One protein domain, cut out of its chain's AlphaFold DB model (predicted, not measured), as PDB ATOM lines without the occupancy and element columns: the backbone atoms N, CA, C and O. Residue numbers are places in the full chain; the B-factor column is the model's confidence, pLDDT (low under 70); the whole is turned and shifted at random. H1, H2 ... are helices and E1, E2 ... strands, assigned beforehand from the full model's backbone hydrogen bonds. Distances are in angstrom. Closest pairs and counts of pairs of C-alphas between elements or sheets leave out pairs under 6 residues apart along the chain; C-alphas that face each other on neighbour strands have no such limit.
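AT A GLANCE: This is residues 175 to 328 of the 388 residues of an uncharacterized protein of Deltaproteobacteria bacterium (UniProt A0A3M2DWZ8). Two lobes stand at the two ends of a long twisted ribbon, the antiparallel pair E4 and E6, in the manner of a dumbbell. One lobe holds H1 with E1, E10, the hairpin E2 and E3 and the small sheet E7 E8 E9; the other holds H2, H3, E5 and a long stretch with no named element. The printed part has 154 residues with three named helices and ten named strands in the order E1 H1 E2 E3 E4 H2 E5 H3 E6 E7 E8 E9 E10, and its class is mixed, helices and strands. E1, E4, E5, E6 and E10 form a branched sheet in antiparallel pairs, while E7 E8 E9 and E2 E3 are separate antiparallel sheets. The whole is loose, with a radius of gyration of the C-alphas of 19.4 A, and elongated, spanning 55 by 29 by 24 A.

HOW THE PARTS SIT: E1, residues 175 to 178, is the antiparallel neighbour of E10, residues 320 to 327, with N 176 and O 325 2.8 A apart, within hydrogen-bond range. H1, residues 180 to 189, is on the branched sheet at a height over the sheet of 11.2 A; its closest C-alphas to E10 are those of Ile 180 and Val 323, 6.4 A apart. E2, residues 193 to 195, and E3, residues 201 to 203, form a hairpin, with N 194 and O 202 2.9 A apart; the closest C-alphas of H1 and E2 are those of Ala 186 and Val 194, 5.8 A apart. E4, residues 209 to 225, bends by 92 degrees at residue 218. On one side of it lie E10, beside residues 209 to 214, with N 211 and O 324 2.8 A apart, and E5, residues 259 to 265, beside residues 218 to 225, with N 222 and O 262 2.8 A apart. On the other side lies E6, residues 285 to 297, antiparallel at 163 degrees, with N 212 and O 294 2.8 A apart and N 223 and O 286 2.9 A apart. H2, residues 233 to 242, is on this sheet at a height over the sheet of 10.0 A and runs across the strands, at 86 degrees to E4 on the local plane. H3, residues 271 to 279, has a height over the sheet of 9.1 A, lies over E4 and E6, and runs along the strands, at 5 degrees to E6 on the local plane. H1 and H3 lie on the same face. H2 and H3 are close but not clearly touching: their closest C-alphas, of Leu 240 and Leu 277, are 7.8 A apart, and their lines are about perpendicular at 74 degrees. E7, residues 301 to 303, E8, residues 307 to 310, and E9, residues 313 to 316, form a meander, each strand the antiparallel neighbour of the one before; N 302 and O 309 are 2.9 A apart, and so are N 308 and O 315. H1 is on this sheet too, making two layers, a helix on one face of a sheet; the C-alphas of Val 188 and Gly 303 are the closest of H1 and E7, 4.7 A apart. In H1, H2 and H3 every O i to N i+4 pair is within hydrogen-bond range.

IN THESE COORDINATES: E1 begins at C-alpha 175, at (-28.765, 16.904, 1.606). From first to last C-alpha H1 measures 14.0 A, H2 13.9 A and H3 12.0 A. E4 runs 35.2 A, from C-alpha 209 at (-35.969, 20.344, -1.541) to C-alpha 225 at (-24.321, -12.665, -5.083). E6 runs 36.9 A, E5 19.5 A and E10 19.9 A, and E10 ends at C-alpha 327, at (-29.788, 23.026, 2.628).

THE WHOLE: The two C-alphas farthest apart, of Ala 192 and Glu 229, are 56.0 A apart. The printed part has no cut. The link from H2 to E5, residues 243 to 258, is long, and within it residues 254 to 255 pair antiparallel with residues 260 to 261 of E5. The branched sheet is strongly twisted, its C-alphas up to 7.7 A off its best plane. The mean pLDDT of the printed part is 95.5, and no printed residue is under 70.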
ATOM      1  N   PRO A 175     -27.756  17.618   0.836       92.06
ATOM      2  CA  PRO A 175     -28.765  16.904   1.606       92.06
ATOM      3  C   PRO A 175     -28.291  16.667   3.045       92.06
ATOM      4  O   PRO A 175     -27.223  16.103   3.297       92.06
ATOM      5  N   ARG A 176     -29.114  17.084   4.009       91.44
ATOM      6  CA  ARG A 176     -28.888  16.942   5.449       91.44
ATOM      7  C   ARG A 176     -29.907  15.989   6.036       91.44
ATOM      8  O   ARG A 176     -31.092  16.312   6.077       91.44
ATOM      9  N   ALA A 177     -29.444  14.830   6.494       93.25
ATOM     10  CA  ALA A 177     -30.298  13.884   7.195       93.25
ATOM     11  C   ALA A 177     -30.869  14.525   8.468       93.25
ATOM     12  O   ALA A 177     -30.137  15.138   9.247       93.25
ATOM     13  N   VAL A 178     -32.171  14.363   8.682       95.44
ATOM     14  CA  VAL A 178     -32.878  14.841   9.873       95.44
ATOM     15  C   VAL A 178     -33.572  13.684  10.573       95.44
ATOM     16  O   VAL A 178     -33.921  12.677   9.956       95.44
ATOM     17  N   ALA A 179     -33.786  13.822  11.881       96.38
ATOM     18  CA  ALA A 179     -34.591  12.859  12.617       96.38
ATOM     19  C   ALA A 179     -36.046  12.917  12.127       96.38
ATOM     20  O   ALA A 179     -36.612  14.006  11.991       96.38
ATOM     21  N   ILE A 180     -36.662  11.753  11.908       97.06
ATOM     22  CA  ILE A 180     -38.038  11.649  11.393       97.06
ATOM     23  C   ILE A 180     -39.024  12.373  12.318       97.06
ATOM     24  O   ILE A 180     -39.886  13.100  11.834       97.06
ATOM     25  N   ASP A 181     -38.854  12.267  13.638       96.75
ATOM     26  CA  ASP A 181     -39.713  12.964  14.606       96.75
ATOM     27  C   ASP A 181     -39.581  14.489  14.526       96.75
ATOM     28  O   ASP A 181     -40.584  15.202  14.592       96.75
ATOM     29  N   ALA A 182     -38.360  15.002  14.334       96.88
ATOM     30  CA  ALA A 182     -38.120  16.434  14.166       96.88
ATOM     31  C   ALA A 182     -38.738  16.947  12.860       96.88
ATOM     32  O   ALA A 182     -39.395  17.987  12.849       96.88
ATOM     33  N   PHE A 183     -38.580  16.185  11.775       97.75
ATOM     34  CA  PHE A 183     -39.217  16.470  10.496       97.75
ATOM     35  C   PHE A 183     -40.748  16.460  10.607       97.75
ATOM     36  O   PHE A 183     -41.397  17.419  10.194       97.75
ATOM     37  N   ARG A 184     -41.328  15.428  11.234       97.62
ATOM     38  CA  ARG A 184     -42.770  15.312  11.490       97.62
ATOM     39  C   ARG A 184     -43.294  16.503  12.284       97.62
ATOM     40  O   ARG A 184     -44.280  17.116  11.877       97.62
ATOM     41  N   ALA A 185     -42.642  16.839  13.396       96.62
ATOM     42  CA  ALA A 185     -43.036  17.960  14.241       96.62
ATOM     43  C   ALA A 185     -43.007  19.285  13.465       96.62
ATOM     44  O   ALA A 185     -43.985  20.032  13.489       96.62
ATOM     45  N   ALA A 186     -41.927  19.539  12.721       97.25
ATOM     46  CA  ALA A 186     -41.786  20.742  11.910       97.25
ATOM     47  C   ALA A 186     -42.830  20.815  10.787       97.25
ATOM     48  O   ALA A 186     -43.406  21.878  10.550       97.25
ATOM     49  N   LEU A 187     -43.131  19.693  10.129       97.12
ATOM     50  CA  LEU A 187     -44.093  19.653   9.033       97.12
ATOM     51  C   LEU A 187     -45.538  19.861   9.517       97.12
ATOM     52  O   LEU A 187     -46.293  20.597   8.881       97.12
ATOM     53  N   VAL A 188     -45.912  19.265  10.657       95.94
ATOM     54  CA  VAL A 188     -47.227  19.460  11.298       95.94
ATOM     55  C   VAL A 188     -47.389  20.900  11.787       95.94
ATOM     56  O   VAL A 188     -48.431  21.513  11.566       95.94
ATOM     57  N   ALA A 189     -46.353  21.462  12.413       96.38
ATOM     58  CA  ALA A 189     -46.367  22.836  12.911       96.38
ATOM     59  C   ALA A 189     -46.198  23.895  11.807       96.38
ATOM     60  O   ALA A 189     -46.341  25.083  12.087       96.38
ATOM     61  N   ARG A 190     -45.869  23.483  10.573       96.12
ATOM     62  CA  ARG A 190     -45.443  24.381   9.485       96.12
ATOM     63  C   ARG A 190     -44.315  25.321   9.908       96.12
ATOM     64  O   ARG A 190     -44.322  26.508   9.596       96.12
ATOM     65  N   ALA A 191     -43.341  24.765  10.619       96.56
ATOM     66  CA  ALA A 191     -42.169  25.498  11.055       96.56
ATOM     67  C   ALA A 191     -41.316  25.936   9.853       96.56
ATOM     68  O   ALA A 191     -41.200  25.222   8.857       96.56
ATOM     69  N   ALA A 192     -40.681  27.102   9.982       95.75
ATOM     70  CA  ALA A 192     -39.680  27.599   9.036       95.75
ATOM     71  C   ALA A 192     -38.280  27.007   9.292       95.75
ATOM     72  O   ALA A 192     -37.298  27.425   8.680       95.75
ATOM     73  N   ALA A 193     -38.177  26.058  10.227       95.25
ATOM     74  CA  ALA A 193     -36.929  25.434  10.616       95.25
ATOM     75  C   ALA A 193     -37.148  23.996  11.111       95.25
ATOM     76  O   ALA A 193     -38.197  23.681  11.680       95.25
ATOM     77  N   VAL A 194     -36.156  23.129  10.901       95.56
ATOM     78  CA  VAL A 194     -36.147  21.732  11.365       95.56
ATOM     79  C   VAL A 194     -34.929  21.503  12.248       95.56
ATOM     80  O   VAL A 194     -33.818  21.874  11.874       95.56
ATOM     81  N   ALA A 195     -35.108  20.874  13.409       92.44
ATOM     82  CA  ALA A 195     -33.990  20.570  14.296       92.44
ATOM     83  C   ALA A 195     -32.965  19.660  13.598       92.44
ATOM     84  O   ALA A 195     -33.313  18.617  13.036       92.44
ATOM     85  N   ASN A 196     -31.696  20.056  13.647       88.31
ATOM     86  CA  ASN A 196     -30.597  19.292  13.078       88.31
ATOM     87  C   ASN A 196     -30.043  18.321  14.137       88.31
ATOM     88  O   ASN A 196     -29.660  18.778  15.218       88.31
ATOM     89  N   PRO A 197     -29.926  17.010  13.851       84.56
ATOM     90  CA  PRO A 197     -29.305  16.051  14.770       84.56
ATOM     91  C   PRO A 197     -27.889  16.438  15.213       84.56
ATOM     92  O   PRO A 197     -27.459  16.069  16.301       84.56
ATOM     93  N   ALA A 198     -27.170  17.198  14.385       78.12
ATOM     94  CA  ALA A 198     -25.829  17.677  14.691       78.12
ATOM     95  C   ALA A 198     -25.797  19.020  15.455       78.12
ATOM     96  O   ALA A 198     -24.732  19.620  15.601       78.12
ATOM     97  N   GLY A 199     -26.949  19.488  15.945       79.31
ATOM     98  CA  GLY A 199     -27.115  20.746  16.671       79.31
ATOM     99  C   GLY A 199     -27.626  21.888  15.790       79.31
ATOM    100  O   GLY A 199     -27.388  21.923  14.582       79.31
ATOM    101  N   GLY A 200     -28.331  22.839  16.407       83.25
ATOM    102  CA  GLY A 200     -28.951  23.971  15.715       83.25
ATOM    103  C   GLY A 200     -30.186  23.587  14.894       83.25
ATOM    104  O   GLY A 200     -30.805  22.542  15.102       83.25
ATOM    105  N   GLU A 201     -30.543  24.454  13.952       89.75
ATOM    106  CA  GLU A 201     -31.728  24.303  13.110       89.75
ATOM    107  C   GLU A 201     -31.375  24.474  11.628       89.75
ATOM    108  O   GLU A 201     -30.499  25.260  11.263       89.75
ATOM    109  N   LEU A 202     -32.066  23.728  10.770       90.81
ATOM    110  CA  LEU A 202     -32.025  23.868   9.322       90.81
ATOM    111  C   LEU A 202     -33.177  24.769   8.898       90.81
ATOM    112  O   LEU A 202     -34.336  24.377   9.021       90.81
ATOM    113  N   ALA A 203     -32.864  25.962   8.401       92.19
ATOM    114  CA  ALA A 203     -33.872  26.842   7.830       92.19
ATOM    115  C   ALA A 203     -34.485  26.195   6.580       92.19
ATOM    116  O   ALA A 203     -33.769  25.709   5.700       92.19
ATOM    117  N   VAL A 204     -35.812  26.215   6.499       95.12
ATOM    118  CA  VAL A 204     -36.574  25.686   5.367       95.12
ATOM    119  C   VAL A 204     -37.506  26.757   4.821       95.12
ATOM    120  O   VAL A 204     -38.067  27.574   5.547       95.12
ATOM    121  N   THR A 205     -37.661  26.754   3.507       95.50
ATOM    122  CA  THR A 205     -38.588  27.607   2.761       95.50
ATOM    123  C   THR A 205     -39.474  26.713   1.912       95.50
ATOM    124  O   THR A 205     -39.113  25.567   1.667       95.50
ATOM    125  N   ASP A 206     -40.579  27.229   1.376       96.50
ATOM    126  CA  ASP A 206     -41.454  26.435   0.503       96.50
ATOM    127  C   ASP A 206     -40.735  25.837  -0.717       96.50
ATOM    128  O   ASP A 206     -41.184  24.822  -1.241       96.50
ATOM    129  N   ALA A 207     -39.620  26.436  -1.149       96.31
ATOM    130  CA  ALA A 207     -38.798  25.965  -2.261       96.31
ATOM    131  C   ALA A 207     -37.709  24.956  -1.855       96.31
ATOM    132  O   ALA A 207     -37.058  24.396  -2.735       96.31
ATOM    133  N   THR A 208     -37.483  24.742  -0.557       96.44
ATOM    134  CA  THR A 208     -36.451  23.829  -0.059       96.44
ATOM    135  C   THR A 208     -36.781  22.397  -0.464       96.44
ATOM    136  O   THR A 208     -37.876  21.909  -0.189       96.44
ATOM    137  N   GLU A 209     -35.832  21.733  -1.115       97.44
ATOM    138  CA  GLU A 209     -35.969  20.344  -1.541       97.44
ATOM    139  C   GLU A 209     -35.804  19.391  -0.350       97.44
ATOM    140  O   GLU A 209     -34.977  19.600   0.541       97.44
ATOM    141  N   VAL A 210     -36.628  18.352  -0.331       97.81
ATOM    142  CA  VAL A 210     -36.683  17.322   0.697       97.81
ATOM    143  C   VAL A 210     -36.706  15.970   0.004       97.81
ATOM    144  O   VAL A 210     -37.560  15.706  -0.840       97.81
ATOM    145  N   ASP A 211     -35.790  15.104   0.409       97.69
ATOM    146  CA  ASP A 211     -35.761  13.704   0.034       97.69
ATOM    147  C   ASP A 211     -36.366  12.861   1.150       97.69
ATOM    148  O   ASP A 211     -35.870  12.851   2.278       97.69
ATOM    149  N   ILE A 212     -37.414  12.116   0.824       97.94
ATOM    150  CA  ILE A 212     -38.060  11.150   1.705       97.94
ATOM    151  C   ILE A 212     -37.742   9.764   1.158       97.94
ATOM    152  O   ILE A 212     -37.985   9.463  -0.008       97.94
ATOM    153  N   THR A 213     -37.164   8.920   2.002       97.88
ATOM    154  CA  THR A 213     -36.960   7.505   1.698       97.88
ATOM    155  C   THR A 213     -38.158   6.744   2.250       97.88
ATOM    156  O   THR A 213     -38.331   6.673   3.465       97.88
ATOM    157  N   GLU A 214     -39.000   6.219   1.365       96.88
ATOM    158  CA  GLU A 214     -40.189   5.438   1.701       96.88
ATOM    159  C   GLU A 214     -39.883   3.944   1.604       96.88
ATOM    160  O   GLU A 214     -39.352   3.462   0.606       96.88
ATOM    161  N   ARG A 215     -40.278   3.186   2.621       96.25
ATOM    162  CA  ARG A 215     -40.280   1.730   2.619       96.25
ATOM    163  C   ARG A 215     -41.557   1.215   1.960       96.25
ATOM    164  O   ARG A 215     -42.647   1.331   2.512       96.25
ATOM    165  N   VAL A 216     -41.415   0.542   0.823       95.06
ATOM    166  CA  VAL A 216     -42.556   0.005   0.072       95.06
ATOM    167  C   VAL A 216     -43.084  -1.262   0.740       95.06
ATOM    168  O   VAL A 216     -42.434  -2.314   0.746       95.06
ATOM    169  N   ARG A 217     -44.300  -1.189   1.285       92.56
ATOM    170  CA  ARG A 217     -44.952  -2.325   1.948       92.56
ATOM    171  C   ARG A 217     -45.201  -3.497   1.016       92.56
ATOM    172  O   ARG A 217     -45.504  -3.350  -0.166       92.56
ATOM    173  N   GLY A 218     -45.125  -4.699   1.589       95.19
ATOM    174  CA  GLY A 218     -45.445  -5.930   0.873       95.19
ATOM    175  C   GLY A 218     -44.479  -6.246  -0.271       95.19
ATOM    176  O   GLY A 218     -44.805  -7.071  -1.126       95.19
ATOM    177  N   ARG A 219     -43.310  -5.598  -0.318       96.56
ATOM    178  CA  ARG A 219     -42.267  -5.813  -1.320       96.56
ATOM    179  C   ARG A 219     -40.916  -5.999  -0.642       96.56
ATOM    180  O   ARG A 219     -40.629  -5.388   0.384       96.56
ATOM    181  N   ALA A 220     -40.083  -6.839  -1.240       97.38
ATOM    182  CA  ALA A 220     -38.704  -7.038  -0.824       97.38
ATOM    183  C   ALA A 220     -37.777  -7.022  -2.037       97.38
ATOM    184  O   ALA A 220     -38.188  -7.334  -3.158       97.38
ATOM    185  N   GLU A 221     -36.530  -6.649  -1.797       97.50
ATOM    186  CA  GLU A 221     -35.446  -6.816  -2.747       97.50
ATOM    187  C   GLU A 221     -34.587  -7.998  -2.300       97.50
ATOM    188  O   GLU A 221     -34.118  -8.046  -1.162       97.50
ATOM    189  N   VAL A 222     -34.403  -8.965  -3.190       97.88
ATOM    190  CA  VAL A 222     -33.520 -10.111  -2.974       97.88
ATOM    191  C   VAL A 222     -32.260  -9.866  -3.780       97.88
ATOM    192  O   VAL A 222     -32.318  -9.775  -5.006       97.88
ATOM    193  N   VAL A 223     -31.133  -9.742  -3.088       97.94
ATOM    194  CA  VAL A 223     -29.821  -9.534  -3.701       97.94
ATOM    195  C   VAL A 223     -29.062 -10.843  -3.640       97.94
ATOM    196  O   VAL A 223     -28.658 -11.264  -2.560       97.94
ATOM    197  N   ALA A 224     -28.877 -11.492  -4.781       97.69
ATOM    198  CA  ALA A 224     -28.161 -12.752  -4.896       97.69
ATOM    199  C   ALA A 224     -26.754 -12.509  -5.443       97.69
ATOM    200  O   ALA A 224     -26.605 -12.008  -6.557       97.69
ATOM    201  N   ARG A 225     -25.718 -12.841  -4.667       97.69
ATOM    202  CA  ARG A 225     -24.321 -12.665  -5.083       97.69
ATOM    203  C   ARG A 225     -23.861 -13.842  -5.933       97.69
ATOM    204  O   ARG A 225     -24.066 -14.999  -5.567       97.69
ATOM    205  N   LEU A 226     -23.221 -13.554  -7.058       96.81
ATOM    206  CA  LEU A 226     -22.637 -14.572  -7.920       96.81
ATOM    207  C   LEU A 226     -21.491 -15.268  -7.175       96.81
ATOM    208  O   LEU A 226     -20.633 -14.629  -6.567       96.81
ATOM    209  N   THR A 227     -21.511 -16.597  -7.194       95.50
ATOM    210  CA  THR A 227     -20.532 -17.469  -6.525       95.50
ATOM    211  C   THR A 227     -20.022 -18.505  -7.522       95.50
ATOM    212  O   THR A 227     -20.697 -18.742  -8.523       95.50
ATOM    213  N   PRO A 228     -18.872 -19.160  -7.290       94.25
ATOM    214  CA  PRO A 228     -18.412 -20.241  -8.164       94.25
ATOM    215  C   PRO A 228     -19.459 -21.350  -8.359       94.25
ATOM    216  O   PRO A 228     -19.583 -21.902  -9.449       94.25
ATOM    217  N   GLU A 229     -20.251 -21.646  -7.327       89.81
ATOM    218  CA  GLU A 229     -21.306 -22.662  -7.351       89.81
ATOM    219  C   GLU A 229     -22.586 -22.173  -8.050       89.81
ATOM    220  O   GLU A 229     -23.362 -22.979  -8.568       89.81
ATOM    221  N   ARG A 230     -22.828 -20.855  -8.060       91.56
ATOM    222  CA  ARG A 230     -23.982 -20.192  -8.693       91.56
ATOM    223  C   ARG A 230     -23.508 -18.934  -9.420       91.56
ATOM    224  O   ARG A 230     -23.679 -17.811  -8.938       91.56
ATOM    225  N   GLY A 231     -22.851 -19.161 -10.556       92.06
ATOM    226  CA  GLY A 231     -22.135 -18.127 -11.309       92.06
ATOM    227  C   GLY A 231     -22.979 -17.363 -12.328       92.06
ATOM    228  O   GLY A 231     -22.474 -16.426 -12.938       92.06
ATOM    229  N   ASP A 232     -24.241 -17.747 -12.531       94.50
ATOM    230  CA  ASP A 232     -25.107 -17.128 -13.533       94.50
ATOM    231  C   ASP A 232     -26.554 -16.924 -13.055       94.50
ATOM    232  O   ASP A 232     -27.001 -17.443 -12.026       94.50
ATOM    233  N   GLU A 233     -27.287 -16.128 -13.835       95.44
ATOM    234  CA  GLU A 233     -28.688 -15.778 -13.601       95.44
ATOM    235  C   GLU A 233     -29.619 -16.988 -13.628       95.44
ATOM    236  O   GLU A 233     -30.554 -17.062 -12.834       95.44
ATOM    237  N   ALA A 234     -29.359 -17.964 -14.495       95.50
ATOM    238  CA  ALA A 234     -30.220 -19.129 -14.624       95.50
ATOM    239  C   ALA A 234     -30.095 -20.048 -13.396       95.50
ATOM    240  O   ALA A 234     -31.091 -20.609 -12.935       95.50
ATOM    241  N   ALA A 235     -28.886 -20.200 -12.850       95.69
ATOM    242  CA  ALA A 235     -28.614 -20.944 -11.629       95.69
ATOM    243  C   ALA A 235     -29.285 -20.290 -10.415       95.69
ATOM    244  O   ALA A 235     -29.954 -20.983  -9.645       95.69
ATOM    245  N   TRP A 236     -29.163 -18.968 -10.275       97.12
ATOM    246  CA  TRP A 236     -29.820 -18.231  -9.195       97.12
ATOM    247  C   TRP A 236     -31.337 -18.191  -9.330       97.12
ATOM    248  O   TRP A 236     -32.027 -18.449  -8.347       97.12
ATOM    249  N   GLY A 237     -31.861 -17.955 -10.534       96.31
ATOM    250  CA  GLY A 237     -33.295 -17.964 -10.808       96.31
ATOM    251  C   GLY A 237     -33.934 -19.289 -10.400       96.31
ATOM    252  O   GLY A 237     -34.863 -19.296  -9.599       96.31
ATOM    253  N   ARG A 238     -33.361 -20.424 -10.833       96.44
ATOM    254  CA  ARG A 238     -33.846 -21.758 -10.433       96.44
ATOM    255  C   ARG A 238     -33.779 -21.987  -8.924       96.44
ATOM    256  O   ARG A 238     -34.704 -22.565  -8.364       96.44
ATOM    257  N   ALA A 239     -32.696 -21.569  -8.269       97.06
ATOM    258  CA  ALA A 239     -32.518 -21.779  -6.832       97.06
ATOM    259  C   ALA A 239     -33.509 -20.953  -5.997       97.06
ATOM    260  O   ALA A 239     -34.123 -21.480  -5.072       97.06
ATOM    261  N   LEU A 240     -33.695 -19.677  -6.340       97.69
ATOM    262  CA  LEU A 240     -34.629 -18.784  -5.652       97.69
ATOM    263  C   LEU A 240     -36.088 -19.162  -5.926       97.69
ATOM    264  O   LEU A 240     -36.923 -19.045  -5.031       97.69
ATOM    265  N   GLU A 241     -36.397 -19.627  -7.139       97.31
ATOM    266  CA  GLU A 241     -37.722 -20.137  -7.498       97.31
ATOM    267  C   GLU A 241     -38.041 -21.421  -6.725       97.31
ATOM    268  O   GLU A 241     -39.106 -21.527  -6.120       97.31
ATOM    269  N   ALA A 242     -37.096 -22.367  -6.663       97.06
ATOM    270  CA  ALA A 242     -37.255 -23.601  -5.894       97.06
ATOM    271  C   ALA A 242     -37.435 -23.344  -4.387       97.06
ATOM    272  O   ALA A 242     -38.146 -24.095  -3.725       97.06
ATOM    273  N   ALA A 243     -36.828 -22.276  -3.861       96.88
ATOM    274  CA  ALA A 243     -37.006 -21.826  -2.482       96.88
ATOM    275  C   ALA A 243     -38.306 -21.023  -2.254       96.88
ATOM    276  O   ALA A 243     -38.575 -20.588  -1.138       96.88
ATOM    277  N   GLY A 244     -39.099 -20.763  -3.301       96.56
ATOM    278  CA  GLY A 244     -40.313 -19.945  -3.216       96.56
ATOM    279  C   GLY A 244     -40.054 -18.468  -2.891       96.56
ATOM    280  O   GLY A 244     -40.966 -17.763  -2.461       96.56
ATOM    281  N   VAL A 245     -38.818 -17.994  -3.075       97.12
ATOM    282  CA  VAL A 245     -38.404 -16.617  -2.765       97.12
ATOM    283  C   VAL A 245     -38.762 -15.663  -3.900       97.12
ATOM    284  O   VAL A 245     -39.125 -14.512  -3.649       97.12
ATOM    285  N   ILE A 246     -38.685 -16.135  -5.147       96.94
ATOM    286  CA  ILE A 246     -39.120 -15.391  -6.334       96.94
ATOM    287  C   ILE A 246     -40.267 -16.135  -7.037       96.94
ATOM    288  O   ILE A 246     -40.324 -17.365  -6.977       96.94
ATOM    289  N   PRO A 247     -41.177 -15.423  -7.728       93.69
ATOM    290  CA  PRO A 247     -42.144 -16.057  -8.619       93.69
ATOM    291  C   PRO A 247     -41.453 -16.818  -9.756       93.69
ATOM    292  O   PRO A 247     -40.375 -16.421 -10.205       93.69
ATOM    293  N   GLY A 248     -42.103 -17.864 -10.267       93.19
ATOM    294  CA  GLY A 248     -41.549 -18.652 -11.363       93.19
ATOM    295  C   GLY A 248     -41.310 -17.826 -12.626       93.19
ATOM    296  O   GLY A 248     -42.177 -17.060 -13.052       93.19
ATOM    297  N   GLY A 249     -40.109 -17.954 -13.195       89.62
ATOM    298  CA  GLY A 249     -39.679 -17.171 -14.358       89.62
ATOM    299  C   GLY A 249     -39.416 -15.682 -14.091       89.62
ATOM    300  O   GLY A 249     -39.305 -14.913 -15.047       89.62
ATOM    301  N   ALA A 250     -39.321 -15.245 -12.829       93.50
ATOM    302  CA  ALA A 250     -38.958 -13.867 -12.513       93.50
ATOM    303  C   ALA A 250     -37.523 -13.548 -12.966       93.50
ATOM    304  O   ALA A 250     -36.577 -14.278 -12.670       93.50
ATOM    305  N   THR A 251     -37.364 -12.418 -13.653       95.31
ATOM    306  CA  THR A 251     -36.065 -11.892 -14.080       95.31
ATOM    307  C   THR A 251     -35.566 -10.821 -13.105       95.31
ATOM    308  O   THR A 251     -36.372 -10.156 -12.439       95.31
ATOM    309  N   PRO A 252     -34.242 -10.640 -12.978       96.81
ATOM    310  CA  PRO A 252     -33.689  -9.609 -12.119       96.81
ATOM    311  C   PRO A 252     -34.007  -8.208 -12.666       96.81
ATOM    312  O   PRO A 252     -33.913  -7.945 -13.864       96.81
ATOM    313  N   VAL A 253     -34.351  -7.283 -11.769       96.69
ATOM    314  CA  VAL A 253     -34.594  -5.864 -12.088       96.69
ATOM    315  C   VAL A 253     -33.294  -5.084 -12.287       96.69
ATOM    316  O   VAL A 253     -33.284  -4.041 -12.936       96.69
ATOM    317  N   ARG A 254     -32.190  -5.587 -11.730       96.25
ATOM    318  CA  ARG A 254     -30.839  -5.046 -11.892       96.25
ATOM    319  C   ARG A 254     -29.834  -6.191 -11.890       96.25
ATOM    320  O   ARG A 254     -30.048  -7.198 -11.217       96.25
ATOM    321  N   ARG A 255     -28.727  -6.013 -12.611       96.00
ATOM    322  CA  ARG A 255     -27.586  -6.933 -12.620       96.00
ATOM    323  C   ARG A 255     -26.271  -6.166 -12.711       96.00
ATOM    324  O   ARG A 255     -26.216  -5.142 -13.393       96.00
ATOM    325  N   ASP A 256     -25.237  -6.694 -12.078       95.56
ATOM    326  CA  ASP A 256     -23.849  -6.289 -12.289       95.56
ATOM    327  C   ASP A 256     -22.929  -7.522 -12.321       95.56
ATOM    328  O   ASP A 256     -23.398  -8.654 -12.434       95.56
ATOM    329  N   GLU A 257     -21.617  -7.295 -12.289       94.75
ATOM    330  CA  GLU A 257     -20.584  -8.340 -12.290       94.75
ATOM    331  C   GLU A 257     -20.677  -9.305 -11.097       94.75
ATOM    332  O   GLU A 257     -20.213 -10.439 -11.192       94.75
ATOM    333  N   PHE A 258     -21.265  -8.876  -9.979       96.25
ATOM    334  CA  PHE A 258     -21.171  -9.577  -8.702       96.25
ATOM    335  C   PHE A 258     -22.519 -10.003  -8.138       96.25
ATOM    336  O   PHE A 258     -22.548 -10.839  -7.233       96.25
ATOM    337  N   ALA A 259     -23.628  -9.440  -8.608       97.31
ATOM    338  CA  ALA A 259     -24.933  -9.718  -8.041       97.31
ATOM    339  C   ALA A 259     -26.107  -9.514  -9.009       97.31
ATOM    340  O   ALA A 259     -26.038  -8.857 -10.051       97.31
ATOM    341  N   LEU A 260     -27.225 -10.112  -8.607       97.94
ATOM    342  CA  LEU A 260     -28.525 -10.059  -9.255       97.94
ATOM    343  C   LEU A 260     -29.544  -9.542  -8.242       97.94
ATOM    344  O   LEU A 260     -29.566  -9.994  -7.097       97.94
ATOM    345  N   TRP A 261     -30.396  -8.612  -8.658       97.81
ATOM    346  CA  TRP A 261     -31.425  -8.021  -7.804       97.81
ATOM    347  C   TRP A 261     -32.804  -8.411  -8.300       97.81
ATOM    348  O   TRP A 261     -33.138  -8.145  -9.452       97.81
ATOM    349  N   TYR A 262     -33.631  -8.964  -7.424       97.81
ATOM    350  CA  TYR A 262     -35.018  -9.311  -7.718       97.81
ATOM    351  C   TYR A 262     -35.949  -8.492  -6.832       97.81
ATOM    352  O   TYR A 262     -35.762  -8.442  -5.619       97.81
ATOM    353  N   ARG A 263     -36.986  -7.886  -7.416       96.88
ATOM    354  CA  ARG A 263     -38.049  -7.218  -6.654       96.88
ATOM    355  C   ARG A 263     -39.232  -8.175  -6.529       96.88
ATOM    356  O   ARG A 263     -39.904  -8.463  -7.516       96.88
ATOM    357  N   VAL A 264     -39.487  -8.671  -5.321       97.12
ATOM    358  CA  VAL A 264     -40.443  -9.762  -5.068       97.12
ATOM    359  C   VAL A 264     -41.603  -9.320  -4.172       97.12
ATOM    360  O   VAL A 264     -41.455  -8.381  -3.384       97.12
ATOM    361  N   PRO A 265     -42.785  -9.954  -4.283       96.50
ATOM    362  CA  PRO A 265     -43.845  -9.810  -3.289       96.50
ATOM    363  C   PRO A 265     -43.394 -10.337  -1.918       96.50
ATOM    364  O   PRO A 265     -42.833 -11.422  -1.817       96.50
ATOM    365  N   ALA A 266     -43.681  -9.583  -0.863       96.19
ATOM    366  CA  ALA A 266     -43.368  -9.915   0.525       96.19
ATOM    367  C   ALA A 266     -44.534  -9.541   1.470       96.19
ATOM    368  O   ALA A 266     -44.343  -8.762   2.406       96.19
ATOM    369  N   PRO A 267     -45.768 -10.043   1.241       94.69
ATOM    370  CA  PRO A 267     -46.949  -9.646   2.018       94.69
ATOM    371  C   PRO A 267     -46.848  -9.993   3.515       94.69
ATOM    372  O   PRO A 267     -47.458  -9.320   4.337       94.69
ATOM    373  N   GLY A 268     -46.055 -11.009   3.877       92.50
ATOM    374  CA  GLY A 268     -45.753 -11.378   5.268       92.50
ATOM    375  C   GLY A 268     -44.510 -10.695   5.854       92.50
ATOM    376  O   GLY A 268     -44.013 -11.135   6.889       92.50
ATOM    377  N   GLY A 269     -43.968  -9.673   5.186       93.38
ATOM    378  CA  GLY A 269     -42.704  -9.030   5.549       93.38
ATOM    379  C   GLY A 269     -41.468  -9.795   5.062       93.38
ATOM    380  O   GLY A 269     -41.557 -10.703   4.238       93.38
ATOM    381  N   LEU A 270     -40.292  -9.402   5.562       96.12
ATOM    382  CA  LEU A 270     -38.999  -9.921   5.089       96.12
ATOM    383  C   LEU A 270     -38.631 -11.283   5.695       96.12
ATOM    384  O   LEU A 270     -37.919 -12.062   5.065       96.12
ATOM    385  N   GLU A 271     -39.102 -11.581   6.908       97.31
ATOM    386  CA  GLU A 271     -38.682 -12.779   7.645       97.31
ATOM    387  C   GLU A 271     -39.059 -14.111   6.992       97.31
ATOM    388  O   GLU A 271     -38.218 -15.010   6.981       97.31
ATOM    389  N   PRO A 272     -40.252 -14.278   6.389       97.44
ATOM    390  CA  PRO A 272     -40.552 -15.489   5.631       97.44
ATOM    391  C   PRO A 272     -39.549 -15.743   4.499       97.44
ATOM    392  O   PRO A 272     -39.110 -16.873   4.316       97.44
ATOM    393  N   LEU A 273     -39.129 -14.690   3.789       97.81
ATOM    394  CA  LEU A 273     -38.148 -14.800   2.706       97.81
ATOM    395  C   LEU A 273     -36.747 -15.115   3.244       97.81
ATOM    396  O   LEU A 273     -36.047 -15.947   2.678       97.81
ATOM    397  N   ARG A 274     -36.338 -14.493   4.359       98.06
ATOM    398  CA  ARG A 274     -35.052 -14.791   5.019       98.06
ATOM    399  C   ARG A 274     -34.986 -16.235   5.497       98.06
ATOM    400  O   ARG A 274     -33.969 -16.894   5.301       98.06
ATOM    401  N   ARG A 275     -36.080 -16.732   6.080       98.06
ATOM    402  CA  ARG A 275     -36.208 -18.131   6.489       98.06
ATOM    403  C   ARG A 275     -36.107 -19.068   5.289       98.06
ATOM    404  O   ARG A 275     -35.326 -20.006   5.354       98.06
ATOM    405  N   ALA A 276     -36.807 -18.771   4.195       97.94
ATOM    406  CA  ALA A 276     -36.725 -19.561   2.970       97.94
ATOM    407  C   ALA A 276     -35.297 -19.595   2.392       97.94
ATOM    408  O   ALA A 276     -34.813 -20.655   2.011       97.94
ATOM    409  N   LEU A 277     -34.566 -18.473   2.391       98.12
ATOM    410  CA  LEU A 277     -33.154 -18.489   1.986       98.12
ATOM    411  C   LEU A 277     -32.297 -19.380   2.895       98.12
ATOM    412  O   LEU A 277     -31.441 -20.106   2.395       98.12
ATOM    413  N   ALA A 278     -32.524 -19.337   4.209       97.88
ATOM    414  CA  ALA A 278     -31.770 -20.131   5.174       97.88
ATOM    415  C   ALA A 278     -32.084 -21.635   5.085       97.88
ATOM    416  O   ALA A 278     -31.166 -22.443   5.112       97.88
ATOM    417  N   GLU A 279     -33.355 -22.015   4.935       98.19
ATOM    418  CA  GLU A 279     -33.797 -23.415   4.799       98.19
ATOM    419  C   GLU A 279     -33.264 -24.091   3.524       98.19
ATOM    420  O   GLU A 279     -33.170 -25.316   3.469       98.19
ATOM    421  N   HIS A 280     -32.890 -23.296   2.517       97.94
ATOM    422  CA  HIS A 280     -32.360 -23.756   1.232       97.94
ATOM    423  C   HIS A 280     -30.852 -23.489   1.049       97.94
ATOM    424  O   HIS A 280     -30.345 -23.576  -0.073       97.94
ATOM    425  N   ASP A 281     -30.133 -23.151   2.126       97.44
ATOM    426  CA  ASP A 281     -28.688 -22.872   2.126       97.44
ATOM    427  C   ASP A 281     -28.256 -21.797   1.102       97.44
ATOM    428  O   ASP A 281     -27.177 -21.845   0.500       97.44
ATOM    429  N   LEU A 282     -29.104 -20.789   0.880       97.44
ATOM    430  CA  LEU A 282     -28.865 -19.682  -0.052       97.44
ATOM    431  C   LEU A 282     -28.203 -18.487   0.650       97.44
ATOM    432  O   LEU A 282     -28.609 -17.342   0.473       97.44
ATOM    433  N   PHE A 283     -27.146 -18.739   1.428       96.31
ATOM    434  CA  PHE A 283     -26.479 -17.728   2.267       96.31
ATOM    435  C   PHE A 283     -25.785 -16.600   1.489       96.31
ATOM    436  O   PHE A 283     -25.474 -15.554   2.054       96.31
ATOM    437  N   ALA A 284     -25.542 -16.797   0.191       97.25
ATOM    438  CA  ALA A 284     -25.027 -15.758  -0.700       97.25
ATOM    439  C   ALA A 284     -26.122 -14.799  -1.210       97.25
ATOM    440  O   ALA A 284     -25.812 -13.857  -1.942       97.25
ATOM    441  N   ALA A 285     -27.385 -15.022  -0.833       97.75
ATOM    442  CA  ALA A 285     -28.482 -14.103  -1.074       97.75
ATOM    443  C   ALA A 285     -28.913 -13.399   0.221       97.75
ATOM    444  O   ALA A 285     -28.892 -13.974   1.307       97.75
ATOM    445  N   GLU A 286     -29.337 -12.145   0.102       97.62
ATOM    446  CA  GLU A 286     -29.877 -11.356   1.210       97.62
ATOM    447  C   GLU A 286     -31.224 -10.732   0.841       97.62
ATOM    448  O   GLU A 286     -31.459 -10.353  -0.305       97.62
ATOM    449  N   VAL A 287     -32.104 -10.603   1.836       97.88
ATOM    450  CA  VAL A 287     -33.411  -9.949   1.698       97.88
ATOM    451  C   VAL A 287     -33.362  -8.581   2.363       97.88
ATOM    452  O   VAL A 287     -33.140  -8.467   3.579       97.88
ATOM    453  N   ARG A 288     -33.633  -7.550   1.569       96.81
ATOM    454  CA  ARG A 288     -33.672  -6.146   1.971       96.81
ATOM    455  C   ARG A 288     -35.078  -5.570   1.771       96.81
ATOM    456  O   ARG A 288     -35.821  -6.054   0.911       96.81
ATOM    457  N   PRO A 289     -35.476  -4.556   2.556       96.25
ATOM    458  CA  PRO A 289     -36.678  -3.797   2.240       96.25
ATOM    459  C   PRO A 289     -36.512  -3.106   0.885       96.25
ATOM    460  O   PRO A 289     -35.418  -2.653   0.545       96.25
ATOM    461  N   VAL A 290     -37.601  -3.004   0.126       96.56
ATOM    462  CA  VAL A 290     -37.633  -2.083  -1.010       96.56
ATOM    463  C   VAL A 290     -37.800  -0.679  -0.460       96.56
ATOM    464  O   VAL A 290     -38.744  -0.423   0.288       96.56
ATOM    465  N   VAL A 291     -36.895   0.211  -0.847       95.75
ATOM    466  CA  VAL A 291     -37.007   1.637  -0.568       95.75
ATOM    467  C   VAL A 291     -37.117   2.407  -1.874       95.75
ATOM    468  O   VAL A 291     -36.360   2.146  -2.810       95.75
ATOM    469  N   ASP A 292     -38.058   3.339  -1.928       95.06
ATOM    470  CA  ASP A 292     -38.185   4.308  -3.008       95.06
ATOM    471  C   ASP A 292     -37.786   5.690  -2.463       95.06
ATOM    472  O   ASP A 292     -38.049   6.032  -1.308       95.06
ATOM    473  N   ARG A 293     -37.085   6.483  -3.281       96.25
ATOM    474  CA  ARG A 293     -36.707   7.859  -2.936       96.25
ATOM    475  C   ARG A 293     -37.666   8.815  -3.620       96.25
ATOM    476  O   ARG A 293     -37.786   8.798  -4.843       96.25
ATOM    477  N   ILE A 294     -38.298   9.659  -2.821       96.44
ATOM    478  CA  ILE A 294     -39.240  10.675  -3.266       96.44
ATOM    479  C   ILE A 294     -38.625  12.035  -2.971       96.44
ATOM    480  O   ILE A 294     -38.314  12.342  -1.824       96.44
ATOM    481  N   THR A 295     -38.466  12.845  -4.011       96.81
ATOM    482  CA  THR A 295     -37.962  14.214  -3.900       96.81
ATOM    483  C   THR A 295     -39.124  15.180  -4.092       96.81
ATOM    484  O   THR A 295     -39.861  15.079  -5.074       96.81
ATOM    485  N   ALA A 296     -39.301  16.102  -3.152       97.25
ATOM    486  CA  ALA A 296     -40.387  17.078  -3.144       97.25
ATOM    487  C   ALA A 296     -39.923  18.414  -2.568       97.25
ATOM    488  O   ALA A 296     -38.870  18.497  -1.937       97.25
ATOM    489  N   ARG A 297     -40.722  19.468  -2.731       97.56
ATOM    490  CA  ARG A 297     -40.474  20.745  -2.051       97.56
ATOM    491  C   ARG A 297     -41.217  20.818  -0.723       97.56
ATOM    492  O   ARG A 297     -42.345  20.349  -0.602       97.56
ATOM    493  N   TRP A 298     -40.631  21.483   0.267       97.50
ATOM    494  CA  TRP A 298     -41.229  21.666   1.595       97.50
ATOM    495  C   TRP A 298     -42.669  22.210   1.550       97.50
ATOM    496  O   TRP A 298     -43.538  21.753   2.298       97.50
ATOM    497  N   GLY A 299     -42.950  23.153   0.641       97.12
ATOM    498  CA  GLY A 299     -44.284  23.740   0.475       97.12
ATOM    499  C   GLY A 299     -45.343  22.754  -0.041       97.12
ATOM    500  O   GLY A 299     -46.536  22.923   0.233       97.12
ATOM    501  N   GLU A 300     -44.915  21.701  -0.744       97.44
ATOM    502  CA  GLU A 300     -45.772  20.659  -1.329       97.44
ATOM    503  C   GLU A 300     -46.154  19.587  -0.300       97.44
ATOM    504  O   GLU A 300     -47.232  19.000  -0.378       97.44
ATOM    505  N   LEU A 301     -45.303  19.375   0.705       97.81
ATOM    506  CA  LEU A 301     -45.483  18.358   1.735       97.81
ATOM    507  C   LEU A 301     -46.521  18.791   2.766       97.81
ATOM    508  O   LEU A 301     -46.470  19.917   3.257       97.81
ATOM    509  N   ARG A 302     -47.447  17.916   3.164       97.00
ATOM    510  CA  ARG A 302     -48.446  18.170   4.222       97.00
ATOM    511  C   ARG A 302     -48.324  17.092   5.296       97.00
ATOM    512  O   ARG A 302     -48.493  15.915   5.014       97.00
ATOM    513  N   GLY A 303     -48.013  17.497   6.525       95.56
ATOM    514  CA  GLY A 303     -47.896  16.582   7.659       95.56
ATOM    515  C   GLY A 303     -49.247  16.366   8.329       95.56
ATOM    516  O   GLY A 303     -49.927  17.334   8.668       95.56
ATOM    517  N   GLY A 304     -49.617  15.106   8.537       93.38
ATOM    518  CA  GLY A 304     -50.812  14.700   9.269       93.38
ATOM    519  C   GLY A 304     -50.491  13.752  10.430       93.38
ATOM    520  O   GLY A 304     -49.337  13.363  10.634       93.38
ATOM    521  N   PRO A 305     -51.503  13.343  11.213       91.69
ATOM    522  CA  PRO A 305     -51.307  12.385  12.295       91.69
ATOM    523  C   PRO A 305     -50.822  11.015  11.791       91.69
ATOM    524  O   PRO A 305     -50.000  10.406  12.475       91.69
ATOM    525  N   GLY A 306     -51.280  10.571  10.611       93.12
ATOM    526  CA  GLY A 306     -50.963   9.258  10.028       93.12
ATOM    527  C   GLY A 306     -49.728   9.216   9.125       93.12
ATOM    528  O   GLY A 306     -49.084   8.172   9.032       93.12
ATOM    529  N   GLY A 307     -49.343  10.338   8.517       96.31
ATOM    530  CA  GLY A 307     -48.259  10.341   7.543       96.31
ATOM    531  C   GLY A 307     -47.892  11.712   6.992       96.31
ATOM    532  O   GLY A 307     -48.323  12.754   7.500       96.31
ATOM    533  N   VAL A 308     -47.095  11.684   5.931       97.38
ATOM    534  CA  VAL A 308     -46.777  12.827   5.078       97.38
ATOM    535  C   VAL A 308     -47.459  12.649   3.726       97.38
ATOM    536  O   VAL A 308     -47.312  11.617   3.078       97.38
ATOM    537  N   ALA A 309     -48.208  13.663   3.306       96.81
ATOM    538  CA  ALA A 309     -48.860  13.700   2.005       96.81
ATOM    539  C   ALA A 309     -48.073  14.570   1.017       96.81
ATOM    540  O   ALA A 309     -47.612  15.665   1.365       96.81
ATOM    541  N   LEU A 310     -47.969  14.086  -0.219       94.81
ATOM    542  CA  LEU A 310     -47.389  14.743  -1.384       94.81
ATOM    543  C   LEU A 310     -48.361  14.592  -2.564       94.81
ATOM    544  O   LEU A 310     -48.394  13.559  -3.232       94.81
ATOM    545  N   GLY A 311     -49.172  15.621  -2.817       90.31
ATOM    546  CA  GLY A 311     -50.264  15.519  -3.791       90.31
ATOM    547  C   GLY A 311     -51.255  14.422  -3.391       90.31
ATOM    548  O   GLY A 311     -51.790  14.463  -2.286       90.31
ATOM    549  N   ASP A 312     -51.456  13.444  -4.277       90.38
ATOM    550  CA  ASP A 312     -52.330  12.283  -4.047       90.38
ATOM    551  C   ASP A 312     -51.610  11.094  -3.379       90.38
ATOM    552  O   ASP A 312     -52.230  10.065  -3.111       90.38
ATOM    553  N   HIS A 313     -50.301  11.206  -3.126       94.19
ATOM    554  CA  HIS A 313     -49.505  10.165  -2.475       94.19
ATOM    555  C   HIS A 313     -49.427  10.416  -0.969       94.19
ATOM    556  O   HIS A 313     -49.000  11.490  -0.544       94.19
ATOM    557  N   GLU A 314     -49.812   9.436  -0.155       95.69
ATOM    558  CA  GLU A 314     -49.720   9.498   1.307       95.69
ATOM    559  C   GLU A 314     -48.772   8.410   1.815       95.69
ATOM    560  O   GLU A 314     -48.989   7.222   1.577       95.69
ATOM    561  N   ILE A 315     -47.730   8.826   2.535       96.88
ATOM    562  CA  ILE A 315     -46.715   7.944   3.111       96.88
ATOM    563  C   ILE A 315     -46.951   7.875   4.613       96.88
ATOM    564  O   ILE A 315     -46.838   8.889   5.308       96.88
ATOM    565  N   ALA A 316     -47.251   6.687   5.135       97.06
ATOM    566  CA  ALA A 316     -47.403   6.498   6.573       97.06
ATOM    567  C   ALA A 316     -46.079   6.789   7.296       97.06
ATOM    568  O   ALA A 316     -45.008   6.423   6.813       97.06
ATOM    569  N   TRP A 317     -46.130   7.398   8.485       96.50
ATOM    570  CA  TRP A 317     -44.904   7.744   9.228       96.50
ATOM    571  C   TRP A 317     -44.009   6.534   9.515       96.50
ATOM    572  O   TRP A 317     -42.790   6.660   9.524       96.50
ATOM    573  N   GLU A 318     -44.605   5.362   9.719       95.81
ATOM    574  CA  GLU A 318     -43.891   4.104   9.967       95.81
ATOM    575  C   GLU A 318     -43.231   3.492   8.714       95.81
ATOM    576  O   GLU A 318     -42.392   2.596   8.836       95.81
ATOM    577  N   ASP A 319     -43.582   3.995   7.527       96.19
ATOM    578  CA  ASP A 319     -42.948   3.644   6.256       96.19
ATOM    579  C   ASP A 319     -41.870   4.659   5.851       96.19
ATOM    580  O   ASP A 319     -41.113   4.402   4.920       96.19
ATOM    581  N   VAL A 320     -41.733   5.789   6.550       97.19
ATOM    582  CA  VAL A 320     -40.613   6.710   6.328       97.19
ATOM    583  C   VAL A 320     -39.349   6.101   6.938       97.19
ATOM    584  O   VAL A 320     -39.226   5.976   8.152       97.19
ATOM    585  N   ASP A 321     -38.397   5.714   6.092       96.00
ATOM    586  CA  ASP A 321     -37.121   5.106   6.496       96.00
ATOM    587  C   ASP A 321     -36.034   6.164   6.743       96.00
ATOM    588  O   ASP A 321     -35.130   5.977   7.555       96.00
ATOM    589  N   GLY A 322     -36.142   7.313   6.075       97.19
ATOM    590  CA  GLY A 322     -35.207   8.418   6.236       97.19
ATOM    591  C   GLY A 322     -35.694   9.695   5.571       97.19
ATOM    592  O   GLY A 322     -36.481   9.661   4.625       97.19
ATOM    593  N   VAL A 323     -35.208  10.829   6.068       97.75
ATOM    594  CA  VAL A 323     -35.491  12.146   5.496       97.75
ATOM    595  C   VAL A 323     -34.198  12.938   5.409       97.75
ATOM    596  O   VAL A 323     -33.437  12.996   6.379       97.75
ATOM    597  N   ALA A 324     -33.965  13.568   4.264       96.88
ATOM    598  CA  ALA A 324     -32.908  14.548   4.089       96.88
ATOM    599  C   ALA A 324     -33.471  15.856   3.533       96.88
ATOM    600  O   ALA A 324     -34.352  15.855   2.682       96.88
ATOM    601  N   ILE A 325     -32.959  16.980   4.020       96.31
ATOM    602  CA  ILE A 325     -33.347  18.320   3.578       96.31
ATOM    603  C   ILE A 325     -32.160  18.923   2.839       96.31
ATOM    604  O   ILE A 325     -31.061  18.973   3.387       96.31
ATOM    605  N   ALA A 326     -32.357  19.370   1.604       95.00
ATOM    606  CA  ALA A 326     -31.309  20.001   0.818       95.00
ATOM    607  C   ALA A 326     -31.125  21.451   1.283       95.00
ATOM    608  O   ALA A 326     -31.937  22.329   0.986       95.00
ATOM    609  N   VAL A 327     -30.058  21.708   2.039       88.69
ATOM    610  CA  VAL A 327     -29.788  23.026   2.628       88.69
ATOM    611  C   VAL A 327     -28.615  23.673   1.890       88.69
ATOM    612  O   VAL A 327     -27.582  23.022   1.704       88.69
ATOM    613  N   PRO A 328     -28.740  24.933   1.436       88.44
ATOM    614  CA  PRO A 328     -27.610  25.647   0.865       88.44
ATOM    615  C   PRO A 328     -26.578  25.930   1.957       88.44
ATOM    616  O   PRO A 328     -26.928  26.375   3.050       88.44
TER     617      PRO A 328